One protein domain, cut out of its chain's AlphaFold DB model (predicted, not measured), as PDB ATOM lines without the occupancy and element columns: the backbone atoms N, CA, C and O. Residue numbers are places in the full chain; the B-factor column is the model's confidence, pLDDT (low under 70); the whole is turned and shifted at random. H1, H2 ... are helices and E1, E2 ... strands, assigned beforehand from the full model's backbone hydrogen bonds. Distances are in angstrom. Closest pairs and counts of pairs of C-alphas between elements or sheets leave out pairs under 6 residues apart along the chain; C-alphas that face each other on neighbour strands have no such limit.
ATOM      1  N   LYS A 170      36.631 -18.650  -3.996       92.38
ATOM      2  CA  LYS A 170      37.670 -18.413  -2.994       92.38
ATOM      3  C   LYS A 170      38.861 -19.323  -3.261       92.38
ATOM      4  O   LYS A 170      38.693 -20.498  -3.592       92.38
ATOM      5  N   TRP A 171      40.050 -18.799  -3.019       92.75
ATOM      6  CA  TRP A 171      41.323 -19.479  -3.222       92.75
ATOM      7  C   TRP A 171      42.037 -19.650  -1.890       92.75
ATOM      8  O   TRP A 171      42.136 -18.693  -1.130       92.75
ATOM      9  N   SER A 172      42.511 -20.859  -1.597       90.75
ATOM     10  CA  SER A 172      43.255 -21.181  -0.378       90.75
ATOM     11  C   SER A 172      44.750 -21.219  -0.666       90.75
ATOM     12  O   SER A 172      45.181 -21.935  -1.573       90.75
ATOM     13  N   GLY A 173      45.528 -20.487   0.128       85.38
ATOM     14  CA  GLY A 173      46.991 -20.484   0.070       85.38
ATOM     15  C   GLY A 173      47.662 -21.245   1.208       85.38
ATOM     16  O   GLY A 173      47.016 -21.950   1.993       85.38
ATOM     17  N   ALA A 174      48.985 -21.094   1.286       71.94
ATOM     18  CA  ALA A 174      49.789 -21.645   2.370       71.94
ATOM     19  C   ALA A 174      49.294 -21.103   3.727       71.94
ATOM     20  O   ALA A 174      49.064 -19.908   3.877       71.94
ATOM     21  N   GLY A 175      49.087 -21.993   4.702       69.75
ATOM     22  CA  GLY A 175      48.553 -21.630   6.022       69.75
ATOM     23  C   GLY A 175      47.021 -21.612   6.136       69.75
ATOM     24  O   GLY A 175      46.505 -21.206   7.172       69.75
ATOM     25  N   GLY A 176      46.281 -22.056   5.109       75.19
ATOM     26  CA  GLY A 176      44.818 -22.214   5.169       75.19
ATOM     27  C   GLY A 176      44.023 -20.907   5.072       75.19
ATOM     28  O   GLY A 176      42.804 -20.910   5.234       75.19
ATOM     29  N   GLN A 177      44.699 -19.788   4.800       82.88
ATOM     30  CA  GLN A 177      44.045 -18.510   4.550       82.88
ATOM     31  C   GLN A 177      43.372 -18.509   3.175       82.88
ATOM     32  O   GLN A 177      43.915 -19.037   2.202       82.88
ATOM     33  N   THR A 178      42.191 -17.892   3.099       89.12
ATOM     34  CA  THR A 178      41.411 -17.800   1.862       89.12
ATOM     35  C   THR A 178      41.347 -16.374   1.334       89.12
ATOM     36  O   THR A 178      41.064 -15.459   2.106       89.12
ATOM     37  N   ALA A 179      41.493 -16.200   0.022       90.12
ATOM     38  CA  ALA A 179      41.358 -14.923  -0.674       90.12
ATOM     39  C   ALA A 179      40.365 -14.992  -1.842       90.12
ATOM     40  O   ALA A 179      39.864 -16.065  -2.184       90.12
ATOM     41  N   GLY A 180      40.088 -13.840  -2.461       89.31
ATOM     42  CA  GLY A 180      39.158 -13.722  -3.587       89.31
ATOM     43  C   GLY A 180      39.733 -14.068  -4.966       89.31
ATOM     44  O   GLY A 180      38.985 -14.093  -5.934       89.31
ATOM     45  N   SER A 181      41.036 -14.328  -5.073       90.44
ATOM     46  CA  SER A 181      41.722 -14.697  -6.319       90.44
ATOM     47  C   SER A 181      42.985 -15.516  -6.016       90.44
ATOM     48  O   SER A 181      43.474 -15.474  -4.879       90.44
ATOM     49  N   PRO A 182      43.565 -16.214  -7.012       89.62
ATOM     50  CA  PRO A 182      44.852 -16.888  -6.842       89.62
ATOM     51  C   PRO A 182      45.960 -15.904  -6.463       89.62
ATOM     52  O   PRO A 182      46.757 -16.183  -5.572       89.62
ATOM     53  N   LEU A 183      45.981 -14.729  -7.103       89.12
ATOM     54  CA  LEU A 183      46.960 -13.677  -6.834       89.12
ATOM     55  C   LEU A 183      46.887 -13.203  -5.379       89.12
ATOM     56  O   LEU A 183      47.905 -13.162  -4.690       89.12
ATOM     57  N   ALA A 184      45.685 -12.894  -4.891       89.44
ATOM     58  CA  ALA A 184      45.489 -12.470  -3.514       89.44
ATOM     59  C   ALA A 184      45.844 -13.588  -2.524       89.44
ATOM     60  O   ALA A 184      46.484 -13.320  -1.512       89.44
ATOM     61  N   ALA A 185      45.517 -14.848  -2.833       90.12
ATOM     62  CA  ALA A 185      45.881 -15.988  -1.992       90.12
ATOM     63  C   ALA A 185      47.402 -16.198  -1.928       90.12
ATOM     64  O   ALA A 185      47.928 -16.556  -0.875       90.12
ATOM     65  N   CYS A 186      48.121 -15.932  -3.022       88.44
ATOM     66  CA  CYS A 186      49.580 -15.954  -3.032       88.44
ATOM     67  C   CYS A 186      50.181 -14.847  -2.160       88.44
ATOM     68  O   CYS A 186      51.154 -15.104  -1.459       88.44
ATOM     69  N   MET A 187      49.603 -13.643  -2.186       86.56
ATOM     70  CA  MET A 187      50.079 -12.504  -1.390       86.56
ATOM     71  C   MET A 187      49.744 -12.620   0.104       86.56
ATOM     72  O   MET A 187      50.445 -12.034   0.920       86.56
ATOM     73  N   LEU A 188      48.700 -13.373   0.468       82.44
ATOM     74  CA  LEU A 188      48.344 -13.651   1.866       82.44
ATOM     75  C   LEU A 188      49.291 -14.631   2.560       82.44
ATOM     76  O   LEU A 188      49.270 -14.735   3.785       82.44
ATOM     77  N   ALA A 189      50.101 -15.368   1.800       72.19
ATOM     78  CA  ALA A 189      51.142 -16.193   2.379       72.19
ATOM     79  C   ALA A 189      52.204 -15.254   2.976       72.19
ATOM     80  O   ALA A 189      53.137 -14.848   2.288       72.19
ATOM     81  N   ASP A 190      52.023 -14.878   4.245       65.69
ATOM     82  CA  ASP A 190      52.981 -14.114   5.047       65.69
ATOM     83  C   ASP A 190      54.199 -15.001   5.349       65.69
ATOM     84  O   ASP A 190      54.395 -15.536   6.442       65.69
ATOM     85  N   LEU A 191      54.962 -15.278   4.293       73.69
ATOM     86  CA  LEU A 191      56.138 -16.122   4.322       73.69
ATOM     87  C   LEU A 191      57.320 -15.234   4.666       73.69
ATOM     88  O   LEU A 191      57.841 -14.488   3.834       73.69
ATOM     89  N   THR A 192      57.741 -15.325   5.924       75.81
ATOM     90  CA  THR A 192      58.919 -14.619   6.412       75.81
ATOM     91  C   THR A 192      60.105 -14.936   5.497       75.81
ATOM     92  O   THR A 192      60.381 -16.099   5.207       75.81
ATOM     93  N   TYR A 193      60.806 -13.892   5.049       82.38
ATOM     94  CA  TYR A 193      61.983 -13.965   4.175       82.38
ATOM     95  C   TYR A 193      61.743 -14.345   2.707       82.38
ATOM     96  O   TYR A 193      62.706 -14.675   2.005       82.38
ATOM     97  N   ILE A 194      60.494 -14.320   2.230       85.31
ATOM     98  CA  ILE A 194      60.166 -14.555   0.820       85.31
ATOM     99  C   ILE A 194      59.468 -13.327   0.246       85.31
ATOM    100  O   ILE A 194      58.397 -12.925   0.689       85.31
ATOM    101  N   THR A 195      60.040 -12.768  -0.816       87.31
ATOM    102  CA  THR A 195      59.393 -11.713  -1.598       87.31
ATOM    103  C   THR A 195      58.577 -12.337  -2.727       87.31
ATOM    104  O   THR A 195      59.139 -12.986  -3.614       87.31
ATOM    105  N   PHE A 196      57.262 -12.116  -2.736       87.31
ATOM    106  CA  PHE A 196      56.387 -12.529  -3.837       87.31
ATOM    107  C   PHE A 196      56.767 -11.827  -5.156       87.31
ATOM    108  O   PHE A 196      57.081 -10.635  -5.168       87.31
ATOM    109  N   LYS A 197      56.750 -12.564  -6.276       89.31
ATOM    110  CA  LYS A 197      57.113 -12.047  -7.607       89.31
ATOM    111  C   LYS A 197      55.989 -12.187  -8.623       89.31
ATOM    112  O   LYS A 197      55.693 -11.226  -9.327       89.31
ATOM    113  N   SER A 198      55.404 -13.373  -8.746       88.88
ATOM    114  CA  SER A 198      54.379 -13.645  -9.756       88.88
ATOM    115  C   SER A 198      53.566 -14.892  -9.423       88.88
ATOM    116  O   SER A 198      53.888 -15.645  -8.507       88.88
ATOM    117  N   ILE A 199      52.501 -15.120 -10.191       89.44
ATOM    118  CA  ILE A 199      51.776 -16.391 -10.208       89.44
ATOM    119  C   ILE A 199      51.977 -17.088 -11.551       89.44
ATOM    120  O   ILE A 199      52.130 -16.438 -12.585       89.44
ATOM    121  N   GLN A 200      51.934 -18.413 -11.534       89.62
ATOM    122  CA  GLN A 200      51.935 -19.269 -12.712       89.62
ATOM    123  C   GLN A 200      50.717 -20.187 -12.655       89.62
ATOM    124  O   GLN A 200      50.404 -20.743 -11.601       89.62
ATOM    125  N   ALA A 201      50.019 -20.336 -13.780       85.56
ATOM    126  CA  ALA A 201      48.925 -21.296 -13.880       85.56
ATOM    127  C   ALA A 201      49.460 -22.718 -13.654       85.56
ATOM    128  O   ALA A 201      50.516 -23.078 -14.179       85.56
ATOM    129  N   GLY A 202      48.750 -23.505 -12.846       79.81
ATOM    130  CA  GLY A 202      49.058 -24.914 -12.642       79.81
ATOM    131  C   GLY A 202      48.666 -25.769 -13.847       79.81
ATOM    132  O   GLY A 202      48.289 -25.276 -14.908       79.81
ATOM    133  N   THR A 203      48.719 -27.088 -13.674       76.38
ATOM    134  CA  THR A 203      48.325 -28.055 -14.714       76.38
ATOM    135  C   THR A 203      46.815 -28.095 -14.973       76.38
ATOM    136  O   THR A 203      46.368 -28.741 -15.918       76.38
ATOM    137  N   ASN A 204      46.024 -27.427 -14.139       80.62
ATOM    138  CA  ASN A 204      44.573 -27.363 -14.195       80.62
ATOM    139  C   ASN A 204      44.065 -26.033 -13.616       80.62
ATOM    140  O   ASN A 204      44.712 -25.423 -12.770       80.62
ATOM    141  N   GLU A 205      42.873 -25.611 -14.048       79.44
ATOM    142  CA  GLU A 205      42.257 -24.311 -13.715       79.44
ATOM    143  C   GLU A 205      41.967 -24.112 -12.218       79.44
ATOM    144  O   GLU A 205      41.601 -23.023 -11.794       79.44
ATOM    145  N   THR A 206      42.120 -25.157 -11.403       87.88
ATOM    146  CA  THR A 206      41.869 -25.135  -9.958       87.88
ATOM    147  C   THR A 206      43.117 -24.885  -9.125       87.88
ATOM    148  O   THR A 206      43.004 -24.828  -7.904       87.88
ATOM    149  N   ASN A 207      44.301 -24.795  -9.735       89.94
ATOM    150  CA  ASN A 207      45.562 -24.663  -9.014       89.94
ATOM    151  C   ASN A 207      46.460 -23.621  -9.678       89.94
ATOM    152  O   ASN A 207      46.616 -23.605 -10.898       89.94
ATOM    153  N   PHE A 208      47.106 -22.794  -8.863       90.81
ATOM    154  CA  PHE A 208      48.173 -21.899  -9.302       90.81
ATOM    155  C   PHE A 208      49.407 -22.105  -8.429       90.81
ATOM    156  O   PHE A 208      49.307 -22.432  -7.245       90.81
ATOM    157  N   THR A 209      50.573 -21.889  -9.020       91.25
ATOM    158  CA  THR A 209      51.851 -21.862  -8.314       91.25
ATOM    159  C   THR A 209      52.266 -20.414  -8.129       91.25
ATOM    160  O   THR A 209      52.449 -19.671  -9.093       91.25
ATOM    161  N   CYS A 210      52.428 -20.004  -6.885       90.50
ATOM    162  CA  CYS A 210      53.017 -18.731  -6.524       90.50
ATOM    163  C   CYS A 210      54.536 -18.834  -6.658       90.50
ATOM    164  O   CYS A 210      55.139 -19.815  -6.216       90.50
ATOM    165  N   VAL A 211      55.146 -17.818  -7.256       90.75
ATOM    166  CA  VAL A 211      56.592 -17.705  -7.419       90.75
ATOM    167  C   VAL A 211      57.070 -16.535  -6.577       90.75
ATOM    168  O   VAL A 211      56.633 -15.395  -6.752       90.75
ATOM    169  N   GLY A 212      57.984 -16.823  -5.665       89.50
ATOM    170  CA  GLY A 212      58.686 -15.833  -4.866       89.50
ATOM    171  C   GLY A 212      60.190 -16.020  -4.950       89.50
ATOM    172  O   GLY A 212      60.705 -16.894  -5.649       89.50
ATOM    173  N   GLN A 213      60.902 -15.181  -4.221       89.62
ATOM    174  CA  GLN A 213      62.348 -15.242  -4.098       89.62
ATOM    175  C   GLN A 213      62.720 -15.142  -2.626       89.62
ATOM    176  O   GLN A 213      62.233 -14.247  -1.936       89.62
ATOM    177  N   TRP A 214      63.571 -16.053  -2.163       87.12
ATOM    178  CA  TRP A 214      64.154 -15.971  -0.830       87.12
ATOM    179  C   TRP A 214      65.058 -14.746  -0.727       87.12
ATOM    180  O   TRP A 214      65.797 -14.427  -1.663       87.12
ATOM    181  N   ASP A 215      65.045 -14.086   0.424       85.62
ATOM    182  CA  ASP A 215      65.983 -13.005   0.705       85.62
ATOM    183  C   ASP A 215      67.434 -13.508   0.628       85.62
ATOM    184  O   ASP A 215      67.730 -14.687   0.854       85.62
ATOM    185  N   ALA A 216      68.372 -12.602   0.340       77.62
ATOM    186  CA  ALA A 216      69.785 -12.944   0.155       77.62
ATOM    187  C   ALA A 216      70.401 -13.677   1.367       77.62
ATOM    188  O   ALA A 216      71.303 -14.495   1.196       77.62
ATOM    189  N   GLY A 217      69.885 -13.431   2.578       80.56
ATOM    190  CA  GLY A 217      70.303 -14.115   3.807       80.56
ATOM    191  C   GLY A 217      69.786 -15.553   3.964       80.56
ATOM    192  O   GLY A 217      70.305 -16.278   4.803       80.56
ATOM    193  N   ASN A 218      68.810 -15.980   3.155       77.62
ATOM    194  CA  ASN A 218      68.155 -17.295   3.226       77.62
ATOM    195  C   ASN A 218      68.284 -18.087   1.913       77.62
ATOM    196  O   ASN A 218      67.390 -18.826   1.511       77.62
ATOM    197  N   GLY A 219      69.418 -17.934   1.230       70.69
ATOM    198  CA  GLY A 219      69.771 -18.743   0.062       70.69
ATOM    199  C   GLY A 219      69.412 -18.131  -1.292       70.69
ATOM    200  O   GLY A 219      69.810 -18.699  -2.305       70.69
ATOM    201  N   GLY A 220      68.713 -16.987  -1.345       79.62
ATOM    202  CA  GLY A 220      68.542 -16.155  -2.554       79.62
ATOM    203  C   GLY A 220      67.814 -16.796  -3.749       79.62
ATOM    204  O   GLY A 220      67.638 -16.145  -4.783       79.62
ATOM    205  N   GLY A 221      67.431 -18.069  -3.637       85.12
ATOM    206  CA  GLY A 221      66.849 -18.872  -4.705       85.12
ATOM    207  C   GLY A 221      65.351 -18.630  -4.902       85.12
ATOM    208  O   GLY A 221      64.710 -17.937  -4.106       85.12
ATOM    209  N   PRO A 222      64.763 -19.206  -5.962       88.06
ATOM    210  CA  PRO A 222      63.326 -19.142  -6.176       88.06
ATOM    211  C   PRO A 222      62.578 -19.982  -5.128       88.06
ATOM    212  O   PRO A 222      62.992 -21.090  -4.783       88.06
ATOM    213  N   ALA A 223      61.462 -19.448  -4.642       87.44
ATOM    214  CA  ALA A 223      60.531 -20.110  -3.739       87.44
ATOM    215  C   ALA A 223      59.217 -20.387  -4.475       87.44
ATOM    216  O   ALA A 223      58.742 -19.538  -5.230       87.44
ATOM    217  N   TYR A 224      58.615 -21.550  -4.225       88.88
ATOM    218  CA  TYR A 224      57.359 -21.950  -4.854       88.88
ATOM    219  C   TYR A 224      56.385 -22.475  -3.808       88.88
ATOM    220  O   TYR A 224      56.757 -23.296  -2.970       88.88
ATOM    221  N   TRP A 225      55.133 -22.032  -3.875       88.62
ATOM    222  CA  TRP A 225      54.043 -22.578  -3.066       88.62
ATOM    223  C   TRP A 225      52.749 -22.608  -3.873       88.62
ATOM    224  O   TRP A 225      52.565 -21.826  -4.801       88.62
ATOM    225  N   GLY A 226      51.868 -23.555  -3.559       88.12
ATOM    226  CA  GLY A 226      50.607 -23.733  -4.272       88.12
ATOM    227  C   GLY A 226      49.467 -22.941  -3.642       88.12
ATOM    228  O   GLY A 226      49.370 -22.844  -2.416       88.12
ATOM    229  N   VAL A 227      48.571 -22.443  -4.486       91.00
ATOM    230  CA  VAL A 227      47.219 -22.031  -4.104       91.00
ATOM    231  C   VAL A 227      46.218 -22.897  -4.859       91.00
ATOM    232  O   VAL A 227      46.423 -23.234  -6.027       91.00
ATOM    233  N   SER A 228      45.134 -23.269  -4.188       91.62
ATOM    234  CA  SER A 228      44.094 -24.128  -4.757       91.62
ATOM    235  C   SER A 228      42.718 -23.501  -4.601       91.62
ATOM    236  O   SER A 228      42.435 -22.782  -3.638       91.62
ATOM    237  N   ARG A 229      41.857 -23.760  -5.576       91.12
ATOM    238  CA  ARG A 229      40.483 -23.283  -5.594       91.12
ATOM    239  C   ARG A 229      39.646 -24.035  -4.566       91.12
ATOM    240  O   ARG A 229      39.701 -25.259  -4.480       91.12
ATOM    241  N   THR A 230      38.824 -23.311  -3.820       89.88
ATOM    242  CA  THR A 230      37.838 -23.895  -2.900       89.88
ATOM    243  C   THR A 230      36.477 -24.057  -3.586       89.88
ATOM    244  O   THR A 230      36.235 -23.497  -4.650       89.88
ATOM    245  N   ALA A 231      35.549 -24.786  -2.964       87.62
ATOM    246  CA  ALA A 231      34.182 -24.936  -3.472       87.62
ATOM    247  C   ALA A 231      33.250 -23.748  -3.134       87.62
ATOM    248  O   ALA A 231      32.048 -23.824  -3.375       87.62
ATOM    249  N   VAL A 232      33.770 -22.670  -2.533       90.50
ATOM    250  CA  VAL A 232      32.971 -21.551  -2.006       90.50
ATOM    251  C   VAL A 232      33.169 -20.311  -2.870       90.50
ATOM    252  O   VAL A 232      34.303 -19.965  -3.193       90.50
ATOM    253  N   CYS A 233      32.087 -19.606  -3.199       91.38
ATOM    254  CA  CYS A 233      32.166 -18.350  -3.941       91.38
ATOM    255  C   CYS A 233      32.673 -17.188  -3.080       91.38
ATOM    256  O   CYS A 233      32.497 -17.149  -1.855       91.38
ATOM    257  N   VAL A 234      33.323 -16.228  -3.728       90.81
ATOM    258  CA  VAL A 234      33.739 -14.975  -3.092       90.81
ATOM    259  C   VAL A 234      32.531 -14.088  -2.806       90.81
ATOM    260  O   VAL A 234      31.480 -14.219  -3.429       90.81
ATOM    261  N   THR A 235      32.675 -13.140  -1.881       86.88
ATOM    262  CA  THR A 235      31.637 -12.133  -1.628       86.88
ATOM    263  C   THR A 235      31.280 -11.397  -2.924       86.88
ATOM    264  O   THR A 235      32.179 -11.004  -3.669       86.88
ATOM    265  N   GLY A 236      29.982 -11.231  -3.196       83.25
ATOM    266  CA  GLY A 236      29.468 -10.651  -4.445       83.25
ATOM    267  C   GLY A 236      29.238 -11.660  -5.577       83.25
ATOM    268  O   GLY A 236      28.805 -11.272  -6.664       83.25
ATOM    269  N   TYR A 237      29.513 -12.942  -5.326       87.69
ATOM    270  CA  TYR A 237      29.266 -14.062  -6.228       87.69
ATOM    271  C   TYR A 237      28.472 -15.157  -5.512       87.69
ATOM    272  O   TYR A 237      28.630 -15.380  -4.312       87.69
ATOM    273  N   MET A 238      27.639 -15.875  -6.260       88.38
ATOM    274  CA  MET A 238      26.840 -16.995  -5.765       88.38
ATOM    275  C   MET A 238      27.012 -18.234  -6.638       88.38
ATOM    276  O   MET A 238      27.320 -18.141  -7.828       88.38
ATOM    277  N   ALA A 239      26.805 -19.406  -6.036       87.44
ATOM    278  CA  ALA A 239      26.857 -20.673  -6.748       87.44
ATOM    279  C   ALA A 239      25.682 -20.769  -7.734       87.44
ATOM    280  O   ALA A 239      24.520 -20.692  -7.336       87.44
ATOM    281  N   SER A 240      25.984 -20.943  -9.018       85.25
ATOM    282  CA  SER A 240      25.002 -21.089 -10.094       85.25
ATOM    283  C   SER A 240      25.562 -21.982 -11.200       85.25
ATOM    284  O   SER A 240      26.691 -21.789 -11.647       85.25
ATOM    285  N   GLY A 241      24.794 -22.988 -11.632       75.19
ATOM    286  CA  GLY A 241      25.153 -23.839 -12.776       75.19
ATOM    287  C   GLY A 241      26.479 -24.607 -12.650       75.19
ATOM    288  O   GLY A 241      27.105 -24.890 -13.664       75.19
ATOM    289  N   GLY A 242      26.937 -24.917 -11.430       78.88
ATOM    290  CA  GLY A 242      28.244 -25.556 -11.192       78.88
ATOM    291  C   GLY A 242      29.443 -24.592 -11.204       78.88
ATOM    292  O   GLY A 242      30.588 -25.038 -11.151       78.88
ATOM    293  N   GLY A 243      29.182 -23.283 -11.265       85.50
ATOM    294  CA  GLY A 243      30.150 -22.187 -11.246       85.50
ATOM    295  C   GLY A 243      29.843 -21.152 -10.158       85.50
ATOM    296  O   GLY A 243      28.761 -21.155  -9.570       85.50
ATOM    297  N   CYS A 244      30.759 -20.211  -9.934       88.50
ATOM    298  CA  CYS A 244      30.448 -18.970  -9.227       88.50
ATOM    299  C   CYS A 244      30.064 -17.897 -10.244       88.50
ATOM    300  O   CYS A 244      30.846 -17.556 -11.127       88.50
ATOM    301  N   SER A 245      28.852 -17.365 -10.127       84.88
ATOM    302  CA  SER A 245      28.341 -16.293 -10.986       84.88
ATOM    303  C   SER A 245      28.145 -15.006 -10.186       84.88
ATOM    304  O   SER A 245      27.882 -15.088  -8.984       84.88
ATOM    305  N   PRO A 246      28.265 -13.819 -10.811       83.00
ATOM    306  CA  PRO A 246      28.025 -12.552 -10.128       83.00
ATOM    307  C   PRO A 246      26.620 -12.522  -9.515       83.00
ATOM    308  O   PRO A 246      25.642 -12.783 -10.213       83.00
ATOM    309  N   ASP A 247      26.517 -12.188  -8.229       82.38
ATOM    310  CA  ASP A 247      25.230 -12.015  -7.556       82.38
ATOM    311  C   ASP A 247      24.572 -10.714  -8.052       82.38
ATOM    312  O   ASP A 247      25.124  -9.634  -7.813       82.38
ATOM    313  N   PRO A 248      23.403 -10.767  -8.718       72.81
ATOM    314  CA  PRO A 248      22.729  -9.575  -9.226       72.81
ATOM    315  C   PRO A 248      22.384  -8.561  -8.129       72.81
ATOM    316  O   PRO A 248      22.364  -7.358  -8.401       72.81
ATOM    317  N   SER A 249      22.144  -9.042  -6.907       76.38
ATOM    318  CA  SER A 249      21.710  -8.256  -5.749       76.38
ATOM    319  C   SER A 249      22.858  -7.688  -4.910       76.38
ATOM    320  O   SER A 249      22.628  -6.812  -4.075       76.38
ATOM    321  N   ALA A 250      24.101  -8.117  -5.153       74.69
ATOM    322  CA  ALA A 250      25.258  -7.593  -4.437       74.69
ATOM    323  C   ALA A 250      25.602  -6.159  -4.890       74.69
ATOM    324  O   ALA A 250      25.612  -5.894  -6.096       74.69
ATOM    325  N   PRO A 251      25.930  -5.237  -3.963       69.06
ATOM    326  CA  PRO A 251      26.325  -3.879  -4.318       69.06
ATOM    327  C   PRO A 251      27.581  -3.891  -5.198       69.06
ATOM    328  O   PRO A 251      28.561  -4.570  -4.889       69.06
ATOM    329  N   ALA A 252      27.545  -3.144  -6.303       71.56
ATOM    330  CA  ALA A 252      28.693  -2.975  -7.183       71.56
ATOM    331  C   ALA A 252      29.561  -1.806  -6.701       71.56
ATOM    332  O   ALA A 252      29.075  -0.696  -6.479       71.56
TER     333      ALA A 252
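AT A GLANCE: This is residues 170 to 252 of the 531 residues of an uncharacterized protein of Ralstonia solanacearum (UniProt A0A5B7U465). What does the model look like? A curled sheet of four strands, E1, E4, E3 and E2, wraps round one short helix, H1, and a small hairpin of E5 and E6 follows beyond the last residue of the long strand E4, near one end of an elongated outline. What is it made of? The printed part has 83 residues, with one named helix and six named strands in the order E1 H1 E2 E3 E4 E5 E6, and the class is mostly strand. Both sheets, E1 E4 E3 E2 and E5 E6, are antiparallel. How compact is it? It is loose, with a radius of gyration of the C-alphas of 14.9 A and spans of 50 by 27 by 19 A.

IN THESE COORDINATES: Where are the strands of the larger sheet? E4, residues 222 to 233, is the longest at 31.3 A, from C-alpha 222 at (63.326, -19.142, -6.176) to C-alpha 233 at (32.166, -18.350, -3.941), and it bends by 61 degrees at residue 230. E3 is residues 207 to 214, 22.1 A; E2 is residues 194 to 201, 19.7 A, and bends by 62 degrees at residue 197; E1 is residues 170 to 172, 6.8 A. Where are the others? H1 is residues 182 to 187, 8.7 A; E5 is residues 237 to 240, 9.1 A; E6 is residues 243 to 246, 9.9 A, ending at C-alpha 246 at (28.025, -12.552, -10.128).

HOW THE PARTS SIT: How do the strands pair? E2, E3 and E4 form a meander, each strand the antiparallel neighbour of the one before, with N 200 and O 209 at 2.8 A and N 210 and O 225 at 2.8 A. The pairing of E4 is staggered: its residues 222 to 228 pair with E3 and 228 to 229 with E1, where N 172 and O 228 are 2.8 A apart. Where is the helix? H1 is on the strongly twisted sheet, which curls round it; the closest C-alphas of H1 and E3 are those of Cys 186 and Cys 210, 5.6 A. In H1 every O i to N i+4 pair is within hydrogen-bond range. What of the hairpin E5 and E6? N 238 and O 245 are 2.8 A apart, and both strands are apart from E1, H1, E2 and E3. The closest C-alphas of E4 and E6 are those of Cys 233 and Cys 244, 5.6 A.

THE WHOLE: How large is it? The two C-alphas farthest apart are those of Gly 217 and Ser 249, 49.9 A. Is anything cut or long? The printed part has no cut, and no link is long. Where is confidence low? Residues 175, 190 and 251 are under 70, and the mean pLDDT of the printed part is 84.5.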